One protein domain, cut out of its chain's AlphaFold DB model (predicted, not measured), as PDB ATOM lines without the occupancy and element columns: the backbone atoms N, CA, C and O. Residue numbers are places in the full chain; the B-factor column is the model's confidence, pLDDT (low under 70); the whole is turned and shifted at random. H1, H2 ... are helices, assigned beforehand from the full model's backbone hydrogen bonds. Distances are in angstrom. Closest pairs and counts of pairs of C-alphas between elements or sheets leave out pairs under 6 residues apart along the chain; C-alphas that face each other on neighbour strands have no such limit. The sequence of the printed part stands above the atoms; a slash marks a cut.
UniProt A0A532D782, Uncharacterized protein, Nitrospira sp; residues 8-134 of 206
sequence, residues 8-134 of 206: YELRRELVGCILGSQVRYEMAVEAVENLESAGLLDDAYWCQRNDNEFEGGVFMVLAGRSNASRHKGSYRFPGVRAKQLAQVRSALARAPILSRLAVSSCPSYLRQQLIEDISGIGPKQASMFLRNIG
ATOM      1  N   TYR A   8     152.338 136.483 159.858       95.25
ATOM      2  CA  TYR A   8     153.154 135.371 159.367       95.25
ATOM      3  C   TYR A   8     152.596 133.997 159.772       95.25
ATOM      4  O   TYR A   8     152.516 133.095 158.942       95.25
ATOM      5  N   GLU A   9     152.171 133.828 161.028       96.19
ATOM      6  CA  GLU A   9     151.624 132.555 161.520       96.19
ATOM      7  C   GLU A   9     150.291 132.231 160.832       96.19
ATOM      8  O   GLU A   9     150.065 131.090 160.435       96.19
ATOM      9  N   LEU A  10     149.442 133.242 160.606       96.75
ATOM     10  CA  LEU A  10     148.198 133.088 159.844       96.75
ATOM     11  C   LEU A  10     148.467 132.720 158.382       96.75
ATOM     12  O   LEU A  10     147.818 131.830 157.836       96.75
ATOM     13  N   ARG A  11     149.436 133.376 157.740       96.69
ATOM     14  CA  ARG A  11     149.846 133.073 156.364       96.69
ATOM     15  C   ARG A  11     150.351 131.643 156.251       96.69
ATOM     16  O   ARG A  11     149.906 130.914 155.369       96.69
ATOM     17  N   ARG A  12     151.250 131.241 157.148       97.50
ATOM     18  CA  ARG A  12     151.797 129.885 157.205       97.50
ATOM     19  C   ARG A  12     150.685 128.848 157.344       97.50
ATOM     20  O   ARG A  12     150.673 127.870 156.601       97.50
ATOM     21  N   GLU A  13     149.724 129.100 158.229       97.81
ATOM     22  CA  GLU A  13     148.577 128.215 158.423       97.81
ATOM     23  C   GLU A  13     147.691 128.136 157.170       97.81
ATOM     24  O   GLU A  13     147.333 127.050 156.719       97.81
ATOM     25  N   LEU A  14     147.400 129.273 156.530       97.75
ATOM     26  CA  LEU A  14     146.626 129.311 155.288       97.75
ATOM     27  C   LEU A  14     147.324 128.554 154.144       97.75
ATOM     28  O   LEU A  14     146.673 127.804 153.411       97.75
ATOM     29  N   VAL A  15     148.645 128.710 154.002       98.00
ATOM     30  CA  VAL A  15     149.459 127.953 153.036       98.00
ATOM     31  C   VAL A  15     149.390 126.457 153.339       98.00
ATOM     32  O   VAL A  15     149.148 125.665 152.425       98.00
ATOM     33  N   GLY A  16     149.506 126.071 154.612       98.06
ATOM     34  CA  GLY A  16     149.299 124.696 155.063       98.06
ATOM     35  C   GLY A  16     147.926 124.160 154.669       98.06
ATOM     36  O   GLY A  16     147.826 123.061 154.125       98.06
ATOM     37  N   CYS A  17     146.869 124.965 154.805       97.62
ATOM     38  CA  CYS A  17     145.533 124.560 154.381       97.62
ATOM     39  C   CYS A  17     145.408 124.323 152.873       97.62
ATOM     40  O   CYS A  17     144.696 123.418 152.406       97.62
ATOM     41  N   ILE A  18     146.108 125.137 152.090       97.50
ATOM     42  CA  ILE A  18     146.120 125.031 150.636       97.50
ATOM     43  C   ILE A  18     146.853 123.766 150.196       97.50
ATOM     44  O   ILE A  18     146.307 123.004 149.385       97.50
ATOM     45  N   LEU A  19     148.040 123.535 150.757       97.38
ATOM     46  CA  LEU A  19     148.904 122.396 150.457       97.38
ATOM     47  C   LEU A  19     148.431 121.092 151.109       97.38
ATOM     48  O   LEU A  19     148.746 120.030 150.610       97.38
ATOM     49  N   GLY A  20     147.602 121.128 152.152       94.62
ATOM     50  CA  GLY A  20     146.992 119.930 152.749       94.62
ATOM     51  C   GLY A  20     145.896 119.293 151.890       94.62
ATOM     52  O   GLY A  20     145.386 118.218 152.187       94.62
ATOM     53  N   SER A  21     145.480 119.949 150.807       89.00
ATOM     54  CA  SER A  21     144.360 119.476 150.001       89.00
ATOM     55  C   SER A  21     144.775 118.410 148.977       89.00
ATOM     56  O   SER A  21     145.500 118.708 148.028       89.00
ATOM     57  N   GLN A  22     144.178 117.215 149.091       87.00
ATOM     58  CA  GLN A  22     144.333 116.070 148.167       87.00
ATOM     59  C   GLN A  22     145.723 115.403 148.180       87.00
ATOM     60  O   GLN A  22     146.128 114.750 147.210       87.00
ATOM     61  N   VAL A  23     146.452 115.560 149.281       92.69
ATOM     62  CA  VAL A  23     147.749 114.922 149.528       92.69
ATOM     63  C   VAL A  23     147.798 114.383 150.955       92.69
ATOM     64  O   VAL A  23     146.923 114.683 151.765       92.69
ATOM     65  N   ARG A  24     148.821 113.579 151.258       92.12
ATOM     66  CA  ARG A  24     149.091 113.133 152.630       92.12
ATOM     67  C   ARG A  24     149.523 114.314 153.498       92.12
ATOM     68  O   ARG A  24     150.171 115.235 153.000       92.12
ATOM     69  N   TYR A  25     149.205 114.246 154.787       91.94
ATOM     70  CA  TYR A  25     149.551 115.286 155.755       91.94
ATOM     71  C   TYR A  25     151.059 115.561 155.784       91.94
ATOM     72  O   TYR A  25     151.472 116.712 155.715       91.94
ATOM     73  N   GLU A  26     151.875 114.510 155.768       94.06
ATOM     74  CA  GLU A  26     153.335 114.597 155.825       94.06
ATOM     75  C   GLU A  26     153.895 115.363 154.617       94.06
ATOM     76  O   GLU A  26     154.690 116.280 154.778       94.06
ATOM     77  N   MET A  27     153.383 115.079 153.412       95.50
ATOM     78  CA  MET A  27     153.771 115.795 152.188       95.50
ATOM     79  C   MET A  27     153.407 117.284 152.257       95.50
ATOM     80  O   MET A  27     154.139 118.124 151.735       95.50
ATOM     81  N   ALA A  28     152.266 117.622 152.862       96.75
ATOM     82  CA  ALA A  28     151.863 119.011 153.035       96.75
ATOM     83  C   ALA A  28     152.769 119.741 154.037       96.75
ATOM     84  O   ALA A  28     153.190 120.861 153.758       96.75
ATOM     85  N   VAL A  29     153.104 119.098 155.162       96.88
ATOM     86  CA  VAL A  29     154.029 119.637 156.172       96.88
ATOM     87  C   VAL A  29     155.409 119.880 155.566       96.88
ATOM     88  O   VAL A  29     155.907 121.001 155.632       96.88
ATOM     89  N   GLU A  30     155.990 118.879 154.901       97.56
ATOM     90  CA  GLU A  30     157.295 119.004 154.237       97.56
ATOM     91  C   GLU A  30     157.301 120.129 153.195       97.56
ATOM     92  O   GLU A  30     158.266 120.887 153.095       97.56
ATOM     93  N   ALA A  31     156.212 120.281 152.435       97.94
ATOM     94  CA  ALA A  31     156.086 121.344 151.446       97.94
ATOM     95  C   ALA A  31     156.026 122.742 152.082       97.94
ATOM     96  O   ALA A  31     156.670 123.658 151.569       97.94
ATOM     97  N   VAL A  32     155.302 122.916 153.195       98.12
ATOM     98  CA  VAL A  32     155.290 124.184 153.949       98.12
ATOM     99  C   VAL A  32     156.686 124.495 154.484       98.12
ATOM    100  O   VAL A  32     157.188 125.590 154.249       98.12
ATOM    101  N   GLU A  33     157.345 123.525 155.120       97.94
ATOM    102  CA  GLU A  33     158.691 123.712 155.672       97.94
ATOM    103  C   GLU A  33     159.731 124.028 154.589       97.94
ATOM    104  O   GLU A  33     160.648 124.818 154.808       97.94
ATOM    105  N   ASN A  34     159.584 123.452 153.396       98.12
ATOM    106  CA  ASN A  34     160.432 123.773 152.254       98.12
ATOM    107  C   ASN A  34     160.228 125.209 151.757       98.12
ATOM    108  O   ASN A  34     161.205 125.877 151.422       98.12
ATOM    109  N   LEU A  35     158.983 125.697 151.716       97.94
ATOM    110  CA  LEU A  35     158.698 127.091 151.361       97.94
ATOM    111  C   LEU A  35     159.224 128.063 152.424       97.94
ATOM    112  O   LEU A  35     159.757 129.110 152.064       97.94
ATOM    113  N   GLU A  36     159.124 127.708 153.709       96.94
ATOM    114  CA  GLU A  36     159.733 128.467 154.810       96.94
ATOM    115  C   GLU A  36     161.258 128.528 154.677       96.94
ATOM    116  O   GLU A  36     161.831 129.611 154.712       96.94
ATOM    117  N   SER A  37     161.912 127.384 154.458       96.38
ATOM    118  CA  SER A  37     163.371 127.290 154.284       96.38
ATOM    119  C   SER A  37     163.877 128.097 153.083       96.38
ATOM    120  O   SER A  37     164.978 128.642 153.111       96.38
ATOM    121  N   ALA A  38     163.060 128.217 152.035       95.56
ATOM    122  CA  ALA A  38     163.358 129.033 150.863       95.56
ATOM    123  C   ALA A  38     163.047 130.535 151.045       95.56
ATOM    124  O   ALA A  38     163.192 131.290 150.085       95.56
ATOM    125  N   GLY A  39     162.573 130.973 152.219       94.88
ATOM    126  CA  GLY A  39     162.173 132.363 152.490       94.88
ATOM    127  C   GLY A  39     160.878 132.791 151.790       94.88
ATOM    128  O   GLY A  39     160.441 133.933 151.905       94.88
ATOM    129  N   LEU A  40     160.201 131.881 151.083       95.06
ATOM    130  CA  LEU A  40     159.015 132.194 150.281       95.06
ATOM    131  C   LEU A  40     157.771 132.476 151.129       95.06
ATOM    132  O   LEU A  40     156.731 132.811 150.566       95.06
ATOM    133  N   LEU A  41     157.835 132.348 152.457       95.38
ATOM    134  CA  LEU A  41     156.769 132.776 153.371       95.38
ATOM    135  C   LEU A  41     157.047 134.121 154.050       95.38
ATOM    136  O   LEU A  41     156.197 134.587 154.809       95.38
ATOM    137  N   ASP A  42     158.179 134.765 153.770       92.44
ATOM    138  CA  ASP A  42     158.571 136.010 154.428       92.44
ATOM    139  C   ASP A  42     157.733 137.206 153.962       92.44
ATOM    140  O   ASP A  42     157.212 137.251 152.842       92.44
ATOM    141  N   ASP A  43     157.628 138.224 154.820       88.44
ATOM    142  CA  ASP A  43     156.859 139.441 154.529       88.44
ATOM    143  C   ASP A  43     157.349 140.156 153.264       88.44
ATOM    144  O   ASP A  43     156.541 140.723 152.533       88.44
ATOM    145  N   ALA A  44     158.645 140.056 152.945       85.25
ATOM    146  CA  ALA A  44     159.212 140.617 151.722       85.25
ATOM    147  C   ALA A  44     158.489 140.110 150.465       85.25
ATOM    148  O   ALA A  44     158.137 140.910 149.603       85.25
ATOM    149  N   TYR A  45     158.183 138.812 150.385       85.25
ATOM    150  CA  TYR A  45     157.467 138.251 149.240       85.25
ATOM    151  C   TYR A  45     155.968 138.545 149.287       85.25
ATOM    152  O   TYR A  45     155.347 138.781 148.249       85.25
ATOM    153  N   TRP A  46     155.367 138.536 150.476       87.44
ATOM    154  CA  TRP A  46     153.909 138.576 150.625       87.44
ATOM    155  C   TRP A  46     153.309 139.979 150.730       87.44
ATOM    156  O   TRP A  46     152.121 140.146 150.454       87.44
ATOM    157  N   CYS A  47     154.110 140.989 151.072       79.56
ATOM    158  CA  CYS A  47     153.693 142.391 151.068       79.56
ATOM    159  C   CYS A  47     153.927 143.083 149.713       79.56
ATOM    160  O   CYS A  47     153.365 144.151 149.471       79.56
ATOM    161  N   GLN A  48     154.721 142.491 148.815       71.06
ATOM    162  CA  GLN A  48     154.972 143.037 147.478       71.06
ATOM    163  C   GLN A  48     153.837 142.704 146.498       71.06
ATOM    164  O   GLN A  48     153.328 141.581 146.458       71.06
ATOM    165  N   ARG A  49     153.448 143.680 145.665       61.72
ATOM    166  CA  ARG A  49     152.464 143.489 144.589       61.72
ATOM    167  C   ARG A  49     153.173 143.144 143.285       61.72
ATOM    168  O   ARG A  49     154.014 143.912 142.846       61.72
ATOM    169  N   ASN A  50     152.720 142.060 142.654       60.59
ATOM    170  CA  ASN A  50     153.149 141.567 141.344       60.59
ATOM    171  C   ASN A  50     154.630 141.223 141.234       60.59
ATOM    172  O   ASN A  50     155.490 142.078 141.074       60.59
ATOM    173  N   ASP A  51     154.881 139.922 141.223       65.50
ATOM    174  CA  ASP A  51     156.176 139.378 140.874       65.50
ATOM    175  C   ASP A  51     155.968 137.962 140.321       65.50
ATOM    176  O   ASP A  51     155.381 137.109 140.998       65.50
ATOM    177  N   ASN A  52     156.392 137.752 139.073       70.12
ATOM    178  CA  ASN A  52     156.378 136.442 138.422       70.12
ATOM    179  C   ASN A  52     157.434 135.508 139.039       70.12
ATOM    180  O   ASN A  52     157.298 134.286 138.935       70.12
ATOM    181  N   GLU A  53     158.456 136.052 139.710       86.31
ATOM    182  CA  GLU A  53     159.490 135.270 140.385       86.31
ATOM    183  C   GLU A  53     158.921 134.513 141.590       86.31
ATOM    184  O   GLU A  53     159.332 133.381 141.827       86.31
ATOM    185  N   PHE A  54     157.905 135.046 142.286       92.81
ATOM    186  CA  PHE A  54     157.240 134.320 143.376       92.81
ATOM    187  C   PHE A  54     156.613 132.996 142.914       92.81
ATOM    188  O   PHE A  54     156.874 131.951 143.507       92.81
ATOM    189  N   GLU A  55     155.788 133.012 141.858       94.50
ATOM    190  CA  GLU A  55     155.153 131.785 141.350       94.50
ATOM    191  C   GLU A  55     156.214 130.784 140.877       94.50
ATOM    192  O   GLU A  55     156.144 129.601 141.219       94.50
ATOM    193  N   GLY A  56     157.230 131.265 140.152       95.31
ATOM    194  CA  GLY A  56     158.357 130.447 139.703       95.31
ATOM    195  C   GLY A  56     159.144 129.832 140.863       95.31
ATOM    196  O   GLY A  56     159.434 128.636 140.843       95.31
ATOM    197  N   GLY A  57     159.434 130.608 141.906       95.38
ATOM    198  CA  GLY A  57     160.127 130.150 143.110       95.38
ATOM    199  C   GLY A  57     159.335 129.082 143.860       95.38
ATOM    200  O   GLY A  57     159.868 128.010 144.162       95.38
ATOM    201  N   VAL A  58     158.037 129.317 144.079       96.94
ATOM    202  CA  VAL A  58     157.135 128.327 144.687       96.94
ATOM    203  C   VAL A  58     157.087 127.057 143.841       96.94
ATOM    204  O   VAL A  58     157.194 125.958 144.385       96.94
ATOM    205  N   PHE A  59     156.987 127.176 142.514       97.38
ATOM    206  CA  PHE A  59     157.026 126.023 141.620       97.38
ATOM    207  C   PHE A  59     158.333 125.239 141.761       97.38
ATOM    208  O   PHE A  59     158.283 124.018 141.885       97.38
ATOM    209  N   MET A  60     159.489 125.906 141.781       97.50
ATOM    210  CA  MET A  60     160.790 125.244 141.902       97.50
ATOM    211  C   MET A  60     160.934 124.490 143.226       97.50
ATOM    212  O   MET A  60     161.437 123.364 143.234       97.50
ATOM    213  N   VAL A  61     160.450 125.063 144.331       97.75
ATOM    214  CA  VAL A  61     160.429 124.392 145.637       97.75
ATOM    215  C   VAL A  61     159.490 123.187 145.620       97.75
ATOM    216  O   VAL A  61     159.916 122.076 145.933       97.75
ATOM    217  N   LEU A  62     158.238 123.368 145.192       97.75
ATOM    218  CA  LEU A  62     157.247 122.289 145.165       97.75
ATOM    219  C   LEU A  62     157.600 121.190 144.153       97.75
ATOM    220  O   LEU A  62     157.260 120.032 144.364       97.75
ATOM    221  N   ALA A  63     158.295 121.510 143.063       97.38
ATOM    222  CA  ALA A  63     158.770 120.528 142.092       97.38
ATOM    223  C   ALA A  63     160.004 119.744 142.580       97.38
ATOM    224  O   ALA A  63     160.476 118.869 141.853       97.38
ATOM    225  N   GLY A  64     160.537 120.052 143.770       96.06
ATOM    226  CA  GLY A  64     161.740 119.417 144.311       96.06
ATOM    227  C   GLY A  64     163.023 119.823 143.583       96.06
ATOM    228  O   GLY A  64     163.973 119.047 143.537       96.06
ATOM    229  N   ARG A  65     163.040 121.008 142.960       95.56
ATOM    230  CA  ARG A  65     164.142 121.512 142.119       95.56
ATOM    231  C   ARG A  65     164.923 122.660 142.761       95.56
ATOM    232  O   ARG A  65     165.851 123.177 142.147       95.56
ATOM    233  N   SER A  66     164.530 123.085 143.958       93.56
ATOM    234  CA  SER A  66     165.232 124.116 144.719       93.56
ATOM    235  C   SER A  66     166.302 123.502 145.619       93.56
ATOM    236  O   SER A  66     166.039 122.536 146.332       93.56
ATOM    237  N   ASN A  67     167.490 124.113 145.640       90.94
ATOM    238  CA  ASN A  67     168.562 123.754 146.574       90.94
ATOM    239  C   ASN A  67     168.334 124.319 147.988       90.94
ATOM    240  O   ASN A  67     169.047 123.941 148.910       90.94
ATOM    241  N   ALA A  68     167.357 125.217 148.162       89.69
ATOM    242  CA  ALA A  68     167.009 125.813 149.454       89.69
ATOM    243  C   ALA A  68     165.988 124.979 150.258       89.69
ATOM    244  O   ALA A  68     165.601 125.369 151.359       89.69
ATOM    245  N   SER A  69     165.528 123.847 149.712       92.69
ATOM    246  CA  SER A  69     164.563 122.961 150.368       92.69
ATOM    247  C   SER A  69     165.200 122.177 151.519       92.69
ATOM    248  O   SER A  69     166.272 121.589 151.367       92.69
ATOM    249  N   ARG A  70     164.496 122.105 152.650       93.00
ATOM    250  CA  ARG A  70     164.881 121.306 153.822       93.00
ATOM    251  C   ARG A  70     164.724 119.803 153.574       93.00
ATOM    252  O   ARG A  70     165.574 119.010 153.971       93.00
ATOM    253  N   HIS A  71     163.639 119.428 152.906       94.31
ATOM    254  CA  HIS A  71     163.254 118.062 152.568       94.31
ATOM    255  C   HIS A  71     163.378 117.823 151.069       94.31
ATOM    256  O   HIS A  71     163.101 118.709 150.255       94.31
ATOM    257  N   LYS A  72     163.761 116.599 150.699       90.75
ATOM    258  CA  LYS A  72     163.858 116.167 149.300       90.75
ATOM    259  C   LYS A  72     162.536 115.574 148.823       90.75
ATOM    260  O   LYS A  72     161.814 114.960 149.597       90.75
ATOM    261  N   GLY A  73     162.281 115.679 147.523       90.00
ATOM    262  CA  GLY A  73     161.090 115.123 146.883       90.00
ATOM    263  C   GLY A  73     160.238 116.198 146.223       90.00
ATOM    264  O   GLY A  73     160.475 117.394 146.388       90.00
ATOM    265  N   SER A  74     159.263 115.758 145.431       92.31
ATOM    266  CA  SER A  74     158.322 116.640 144.751       92.31
ATOM    267  C   SER A  74     156.934 116.540 145.374       92.31
ATOM    268  O   SER A  74     156.432 115.469 145.716       92.31
ATOM    269  N   TYR A  75     156.293 117.693 145.499       96.31
ATOM    270  CA  TYR A  75     154.887 117.800 145.824       96.31
ATOM    271  C   TYR A  75     154.045 117.311 144.637       96.31
ATOM    272  O   TYR A  75     154.398 117.531 143.479       96.31
ATOM    273  N   ARG A  76     152.894 116.682 144.908       95.12
ATOM    274  CA  ARG A  76     152.056 116.039 143.877       95.12
ATOM    275  C   ARG A  76     151.563 116.991 142.778       95.12
ATOM    276  O   ARG A  76     151.422 116.581 141.630       95.12
ATOM    277  N   PHE A  77     151.275 118.249 143.120       96.00
ATOM    278  CA  PHE A  77     150.652 119.228 142.214       96.00
ATOM    279  C   PHE A  77     151.394 120.578 142.193       96.00
ATOM    280  O   PHE A  77     150.820 121.596 142.587       96.00
ATOM    281  N   PRO A  78     152.667 120.626 141.765       96.62
ATOM    282  CA  PRO A  78     153.522 121.788 141.989       96.62
ATOM    283  C   PRO A  78     153.032 123.027 141.228       96.62
ATOM    284  O   PRO A  78     152.877 124.083 141.831       96.62
ATOM    285  N   GLY A  79     152.696 122.898 139.938       96.69
ATOM    286  CA  GLY A  79     152.229 124.027 139.120       96.69
ATOM    287  C   GLY A  79     150.885 124.597 139.580       96.69
ATOM    288  O   GLY A  79     150.743 125.803 139.751       96.69
ATOM    289  N   VAL A  80     149.909 123.724 139.853       96.19
ATOM    290  CA  VAL A  80     148.574 124.152 140.308       96.19
ATOM    291  C   VAL A  80     148.663 124.892 141.643       96.19
ATOM    292  O   VAL A  80     148.031 125.936 141.806       96.19
ATOM    293  N   ARG A  81     149.460 124.386 142.595       96.69
ATOM    294  CA  ARG A  81     149.615 125.035 143.905       96.69
ATOM    295  C   ARG A  81     150.469 126.293 143.849       96.69
ATOM    296  O   ARG A  81     150.136 127.234 144.557       96.69
ATOM    297  N   ALA A  82     151.483 126.357 142.988       96.50
ATOM    298  CA  ALA A  82     152.250 127.582 142.777       96.50
ATOM    299  C   ALA A  82     151.350 128.731 142.303       96.50
ATOM    300  O   ALA A  82     151.294 129.779 142.950       96.50
ATOM    301  N   LYS A  83     150.547 128.486 141.263       95.38
ATOM    302  CA  LYS A  83     149.575 129.460 140.756       95.38
ATOM    303  C   LYS A  83     148.548 129.867 141.816       95.38
ATOM    304  O   LYS A  83     148.259 131.048 141.984       95.38
ATOM    305  N   GLN A  84     148.006 128.900 142.559       95.88
ATOM    306  CA  GLN A  84     147.046 129.171 143.633       95.88
ATOM    307  C   GLN A  84     147.657 130.038 144.745       95.88
ATOM    308  O   GLN A  84     147.031 130.997 145.188       95.88
ATOM    309  N   LEU A  85     148.887 129.748 145.175       96.00
ATOM    310  CA  LEU A  85     149.580 130.547 146.186       96.00
ATOM    311  C   LEU A  85     149.891 131.961 145.686       96.00
ATOM    312  O   LEU A  85     149.758 132.910 146.454       96.00
ATOM    313  N   ALA A  86     150.216 132.137 144.403       93.94
ATOM    314  CA  ALA A  86     150.392 133.459 143.804       93.94
ATOM    315  C   ALA A  86     149.087 134.290 143.794       93.94
ATOM    316  O   ALA A  86     149.112 135.494 144.076       93.94
ATOM    317  N   GLN A  87     147.935 133.653 143.540       93.38
ATOM    318  CA  GLN A  87     146.614 134.294 143.638       93.38
ATOM    319  C   GLN A  87     146.301 134.736 145.073       93.38
ATOM    320  O   GLN A  87     145.947 135.895 145.305       93.38
ATOM    321  N   VAL A  88     146.514 133.842 146.042       94.69
ATOM    322  CA  VAL A  88     146.306 134.124 147.470       94.69
ATOM    323  C   VAL A  88     147.224 135.252 147.936       94.69
ATOM    324  O   VAL A  88     146.758 136.201 148.565       94.69
ATOM    325  N   ARG A  89     148.505 135.225 147.552       93.38
ATOM    326  CA  ARG A  89     149.468 136.302 147.828       93.38
ATOM    327  C   ARG A  89     148.975 137.650 147.316       93.38
ATOM    328  O   ARG A  89     148.992 138.629 148.055       93.38
ATOM    329  N   SER A  90     148.476 137.697 146.083       91.06
ATOM    330  CA  SER A  90     147.948 138.929 145.480       91.06
ATOM    331  C   SER A  90     146.760 139.497 146.266       91.06
ATOM    332  O   SER A  90     146.605 140.714 146.376       91.06
ATOM    333  N   ALA A  91     145.928 138.637 146.862       90.88
ATOM    334  CA  ALA A  91     144.878 139.070 147.776       90.88
ATOM    335  C   ALA A  91     145.440 139.599 149.107       90.88
ATOM    336  O   ALA A  91     144.993 140.648 149.579       90.88
ATOM    337  N   LEU A  92     146.436 138.931 149.694       91.31
ATOM    338  CA  LEU A  92     147.044 139.359 150.960       91.31
ATOM    339  C   LEU A  92     147.875 140.650 150.834       91.31
ATOM    340  O   LEU A  92     147.921 141.444 151.766       91.31
ATOM    341  N   ALA A  93     148.426 140.943 149.656       89.88
ATOM    342  CA  ALA A  93     149.085 142.222 149.375       89.88
ATOM    343  C   ALA A  93     148.103 143.417 149.277       89.88
ATOM    344  O   ALA A  93     148.519 144.578 149.205       89.88
ATOM    345  N   ARG A  94     146.785 143.164 149.224       89.56
ATOM    346  CA  ARG A  94     145.747 144.216 149.252       89.56
ATOM    347  C   ARG A  94     145.272 144.533 150.666       89.56
ATOM    348  O   ARG A  94     145.013 145.694 150.959       89.56
ATOM    349  N   ALA A  95     145.164 143.517 151.511       91.62
ATOM    350  CA  ALA A  95     144.808 143.643 152.918       91.62
ATOM    351  C   ALA A  95     145.385 142.443 153.686       91.62
ATOM    352  O   ALA A  95     145.446 141.359 153.102       91.62
ATOM    353  N   PRO A  96     145.771 142.583 154.962       93.12
ATOM    354  CA  PRO A  96     146.248 141.470 155.782       93.12
ATOM    355  C   PRO A  96     145.116 140.508 156.187       93.12
ATOM    356  O   PRO A  96     143.929 140.838 156.138       93.12
ATOM    357  N   ILE A  97     145.457 139.289 156.595       95.06
ATOM    358  CA  ILE A  97     144.515 138.307 157.142       95.06
ATOM    359  C   ILE A  97     143.917 138.834 158.449       95.06
ATOM    360  O   ILE A  97     142.706 138.728 158.646       95.06
ATOM    361  N   LEU A  98     144.726 139.457 159.313       94.75
ATOM    362  CA  LEU A  98     144.252 140.011 160.587       94.75
ATOM    363  C   LEU A  98     143.054 140.960 160.426       94.75
ATOM    364  O   LEU A  98     142.082 140.835 161.171       94.75
ATOM    365  N   SER A  99     143.076 141.862 159.437       94.25
ATOM    366  CA  SER A  99     141.957 142.786 159.210       94.25
ATOM    367  C   SER A  99     140.695 142.057 158.752       94.25
ATOM    368  O   SER A  99     139.599 142.423 159.163       94.25
ATOM    369  N   ARG A 100     140.836 140.986 157.958       94.75
ATOM    370  CA  ARG A 100     139.704 140.152 157.524       94.75
ATOM    371  C   ARG A 100     139.088 139.366 158.672       94.75
ATOM    372  O   ARG A 100     137.881 139.194 158.719       94.75
ATOM    373  N   LEU A 101     139.892 138.916 159.632       95.00
ATOM    374  CA  LEU A 101     139.394 138.196 160.809       95.00
ATOM    375  C   LEU A 101     138.701 139.105 161.836       95.00
ATOM    376  O   LEU A 101     138.049 138.594 162.752       95.00
ATOM    377  N   ALA A 102     138.860 140.425 161.716       93.62
ATOM    378  CA  ALA A 102     138.279 141.408 162.625       93.62
ATOM    379  C   ALA A 102     136.860 141.853 162.226       93.62
ATOM    380  O   ALA A 102     136.166 142.442 163.050       93.62
ATOM    381  N   VAL A 103     136.407 141.563 161.000       93.56
ATOM    382  CA  VAL A 103     135.134 142.093 160.469       93.56
ATOM    383  C   VAL A 103     133.887 141.475 161.105       93.56
ATOM    384  O   VAL A 103     132.805 142.045 161.017       93.56
ATOM    385  N   SER A 104     134.009 140.295 161.718       94.38
ATOM    386  CA  SER A 104     132.887 139.586 162.332       94.38
ATOM    387  C   SER A 104     133.365 138.512 163.308       94.38
ATOM    388  O   SER A 104     134.499 138.037 163.236       94.38
ATOM    389  N   SER A 105     132.480 138.101 164.213       93.06
ATOM    390  CA  SER A 105     132.624 136.893 165.032       93.06
ATOM    391  C   SER A 105     131.810 135.712 164.494       93.06
ATOM    392  O   SER A 105     131.995 134.595 164.966       93.06
ATOM    393  N   CYS A 106     130.934 135.931 163.506       96.69
ATOM    394  CA  CYS A 106     130.096 134.888 162.922       96.69
ATOM    395  C   CYS A 106     130.931 133.984 161.991       96.69
ATOM    396  O   CYS A 106     131.438 134.478 160.977       96.69
ATOM    397  N   PRO A 107     131.073 132.674 162.277       95.38
ATOM    398  CA  PRO A 107     131.954 131.792 161.510       95.38
ATOM    399  C   PRO A 107     131.580 131.656 160.034       95.38
ATOM    400  O   PRO A 107     132.448 131.731 159.166       95.38
ATOM    401  N   SER A 108     130.290 131.484 159.735       94.94
ATOM    402  CA  SER A 108     129.804 131.323 158.360       94.94
ATOM    403  C   SER A 108     130.062 132.576 157.525       94.94
ATOM    404  O   SER A 108     130.542 132.473 156.397       94.94
ATOM    405  N   TYR A 109     129.834 133.752 158.114       96.44
ATOM    406  CA  TYR A 109     130.129 135.033 157.481       96.44
ATOM    407  C   TYR A 109     131.634 135.228 157.266       96.44
ATOM    408  O   TYR A 109     132.052 135.577 156.166       96.44
ATOM    409  N   LEU A 110     132.468 134.937 158.272       96.44
ATOM    410  CA  LEU A 110     133.926 135.001 158.127       96.44
ATOM    411  C   LEU A 110     134.425 134.095 157.002       96.44
ATOM    412  O   LEU A 110     135.255 134.512 156.199       96.44
ATOM    413  N   ARG A 111     133.909 132.865 156.919       96.81
ATOM    414  CA  ARG A 111     134.253 131.944 155.835       96.81
ATOM    415  C   ARG A 111     133.886 132.530 154.476       96.81
ATOM    416  O   ARG A 111     134.716 132.493 153.573       96.81
ATOM    417  N   GLN A 112     132.669 133.053 154.336       96.00
ATOM    418  CA  GLN A 112     132.210 133.666 153.092       96.00
ATOM    419  C   GLN A 112     133.125 134.827 152.680       96.00
ATOM    420  O   GLN A 112     133.628 134.829 151.560       96.00
ATOM    421  N   GLN A 113     133.416 135.747 153.602       96.06
ATOM    422  CA  GLN A 113     134.304 136.883 153.343       96.06
ATOM    423  C   GLN A 113     135.713 136.438 152.937       96.06
ATOM    424  O   GLN A 113     136.279 136.968 151.987       96.06
ATOM    425  N   LEU A 114     136.278 135.416 153.593       96.81
ATOM    426  CA  LEU A 114     137.585 134.879 153.210       96.81
ATOM    427  C   LEU A 114     137.590 134.315 151.782       96.81
ATOM    428  O   LEU A 114     138.553 134.543 151.054       96.81
ATOM    429  N   ILE A 115     136.540 133.597 151.374       96.00
ATOM    430  CA  ILE A 115     136.424 133.028 150.021       96.00
ATOM    431  C   ILE A 115     136.269 134.133 148.969       96.00
ATOM    432  O   ILE A 115     136.872 134.049 147.900       96.00
ATOM    433  N   GLU A 116     135.469 135.158 149.263       94.56
ATOM    434  CA  GLU A 116     135.235 136.291 148.362       94.56
ATOM    435  C   GLU A 116     136.500 137.150 148.188       94.56
ATOM    436  O   GLU A 116     136.866 137.513 147.068       94.56
ATOM    437  N   ASP A 117     137.213 137.427 149.282       93.44
ATOM    438  CA  ASP A 117     138.373 138.321 149.276       93.44
ATOM    439  C   ASP A 117     139.661 137.659 148.783       93.44
ATOM    440  O   ASP A 117     140.516 138.315 148.166       93.44
ATOM    441  N   ILE A 118     139.842 136.378 149.110       94.38
ATOM    442  CA  ILE A 118     141.067 135.625 148.857       94.38
ATOM    443  C   ILE A 118     140.819 134.671 147.692       94.38
ATOM    444  O   ILE A 118     140.512 133.491 147.859       94.38
ATOM    445  N   SER A 119     141.007 135.186 146.477       89.56
ATOM    446  CA  SER A 119     140.960 134.347 145.280       89.56
ATOM    447  C   SER A 119     141.937 133.175 145.412       89.56
ATOM    448  O   SER A 119     143.103 133.356 145.768       89.56
ATOM    449  N   GLY A 120     141.443 131.970 145.133       88.94
ATOM    450  CA  GLY A 120     142.227 130.744 145.211       88.94
ATOM    451  C   GLY A 120     141.944 129.881 146.438       88.94
ATOM    452  O   GLY A 120     142.523 128.802 146.506       88.94
ATOM    453  N   ILE A 121     141.055 130.260 147.366       94.75
ATOM    454  CA  ILE A 121     140.584 129.336 148.416       94.75
ATOM    455  C   ILE A 121     139.103 128.983 148.273       94.75
ATOM    456  O   ILE A 121     138.273 129.813 147.923       94.75
ATOM    457  N   GLY A 122     138.782 127.717 148.543       94.88
ATOM    458  CA  GLY A 122     137.409 127.212 148.581       94.88
ATOM    459  C   GLY A 122     136.865 127.041 150.006       94.88
ATOM    460  O   GLY A 122     137.614 127.189 150.978       94.88
ATOM    461  N   PRO A 123     135.588 126.632 150.151       95.94
ATOM    462  CA  PRO A 123     134.919 126.512 151.448       95.94
ATOM    463  C   PRO A 123     135.649 125.588 152.418       95.94
ATOM    464  O   PRO A 123     135.876 125.967 153.560       95.94
ATOM    465  N   LYS A 124     136.141 124.439 151.943       96.25
ATOM    466  CA  LYS A 124     136.937 123.520 152.764       96.25
ATOM    467  C   LYS A 124     138.194 124.175 153.341       96.25
ATOM    468  O   LYS A 124     138.476 124.020 154.521       96.25
ATOM    469  N   GLN A 125     138.963 124.879 152.511       97.19
ATOM    470  CA  GLN A 125     140.230 125.486 152.934       97.19
ATOM    471  C   GLN A 125     139.986 126.639 153.910       97.19
ATOM    472  O   GLN A 125     140.712 126.756 154.892       97.19
ATOM    473  N   ALA A 126     138.941 127.440 153.677       97.44
ATOM    474  CA  ALA A 126     138.545 128.519 154.574       97.44
ATOM    475  C   ALA A 126     138.013 127.993 155.923       97.44
ATOM    476  O   ALA A 126     138.458 128.470 156.965       97.44
ATOM    477  N   SER A 127     137.143 126.970 155.927       97.75
ATOM    478  CA  SER A 127     136.701 126.291 157.160       97.75
ATOM    479  C   SER A 127     137.897 125.729 157.939       97.75
ATOM    480  O   SER A 127     138.020 125.954 159.141       97.75
ATOM    481  N   MET A 128     138.812 125.041 157.246       97.56
ATOM    482  CA  MET A 128     139.989 124.426 157.863       97.56
ATOM    483  C   MET A 128     140.936 125.466 158.457       97.56
ATOM    484  O   MET A 128     141.398 125.300 159.580       97.56
ATOM    485  N   PHE A 129     141.157 126.572 157.746       98.12
ATOM    486  CA  PHE A 129     141.941 127.693 158.245       98.12
ATOM    487  C   PHE A 129     141.337 128.287 159.523       98.12
ATOM    488  O   PHE A 129     142.038 128.401 160.525       98.12
ATOM    489  N   LEU A 130     140.033 128.596 159.525       97.75
ATOM    490  CA  LEU A 130     139.345 129.149 160.698       97.75
ATOM    491  C   LEU A 130     139.394 128.201 161.906       97.75
ATOM    492  O   LEU A 130     139.560 128.672 163.034       97.75
ATOM    493  N   ARG A 131     139.308 126.886 161.678       97.25
ATOM    494  CA  ARG A 131     139.472 125.871 162.728       97.25
ATOM    495  C   ARG A 131     140.890 125.856 163.275       97.25
ATOM    496  O   ARG A 131     141.073 125.920 164.488       97.25
ATOM    497  N   ASN A 132     141.890 125.784 162.401       96.62
ATOM    498  CA  ASN A 132     143.285 125.610 162.806       96.62
ATOM    499  C   ASN A 132     143.817 126.806 163.609       96.62
ATOM    500  O   ASN A 132     144.573 126.614 164.557       96.62
ATOM    501  N   ILE A 133     143.363 128.027 163.306       96.25
ATOM    502  CA  ILE A 133     143.719 129.224 164.087       96.25
ATOM    503  C   ILE A 133     142.859 129.409 165.354       96.25
ATOM    504  O   ILE A 133     143.010 130.408 166.055       96.25
ATOM    505  N   GLY A 134     141.921 128.493 165.629       95.00
ATOM    506  CA  GLY A 134     141.023 128.547 166.786       95.00
ATOM    507  C   GLY A 134     139.939 129.627 166.710       95.00
ATOM    508  O   GLY A 134     139.422 130.047 167.742       95.00
TER     509      GLY A 134
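Overview. This is residues 8 to 134 of the 206 residues of an uncharacterized protein of Nitrospira sp (UniProt A0A532D782). This is a compact body of crossed helices with H1 in its middle: H2, H5 and H8 pack on H1, and H4 packs on both H2 and H5. H7 packs on H8 at the other end of the long axis from H4, short H6 packs on H7, and the long loop of residues 63 to 77 makes the end beyond H2 and H4. The printed part has 127 residues, with eight named helices, in the order H1, H2, H3, H4, H5, H6, H7, H8 along the chain, and no named strand; the class is all helix. The radius of gyration of the C-alphas is 13.9 A, and the spans are 42 by 31 by 21 A.

Arrangement. H1, residues 8 to 19, and H2, residues 25 to 37, form a helical hairpin: they touch at a steep tilt of 44 degrees, opposite ways, and H2 does so with residues 28 to 32 alone. Their closest C-alphas, Leu 19 and Ala 28, are 5.2 A apart. H3, residues 43 to 46, is apart from H2. H4, residues 52 to 62, touches H2 at a steep tilt of 47 degrees, opposite ways, the closest C-alphas being Ala 31 and Leu 62, 6.5 A apart. H5, residues 78 to 92, touches H4 at a steep tilt of 46 degrees, opposite ways, with the C-alphas of Leu 62 and Pro 78 closest at 4.9 A. H5 touches H1 at 36 degrees, only just steep; the closest C-alphas, Leu 19 and Arg 81, are 7.1 A apart. H3 and H5 only just touch, with 3 pairs of C-alphas within 8 A, closest Trp 46 and Arg 89 at 5.7 A. H6, residues 97 to 101, and H5 meet only through their link. H7, residues 107 to 117, touches H6, with the C-alphas of Leu 101 and Leu 110 closest at 6.9 A. H8, residues 123 to 132, touches H7 at a steep tilt of 60 degrees, closest C-alphas Arg 111 and Ala 126 at 5.6 A. H8 touches H1 at 43 degrees, steep, opposite ways, with C-alphas Cys 17 and Gln 125 5.6 A apart. Every O i to N i+4 pair is within hydrogen-bond range in H1, H2, H4, H5, H6, H7 and H8; H3 is too short for one.

Along the chain. H1 begins at C-alpha 8, (153.154, 135.371, 159.367), and measures 16.3 A. H2 measures 18.4 A, H4 15.7 A, H7 15.3 A and H8 14.1 A. H5, the longest helix, runs 20.8 A from C-alpha 78 at (153.522, 121.788, 141.989). H8 ends at C-alpha 132, (143.285, 125.610, 162.806).

Size, cuts and confidence. The C-alphas farthest apart, Asn 67 and Cys 106, are 43.3 A apart. The printed part has no cut. The link from H4 to H5 is long, 15 residues. Mean pLDDT of the printed part is 93.4; residues 49 to 51 are under 70.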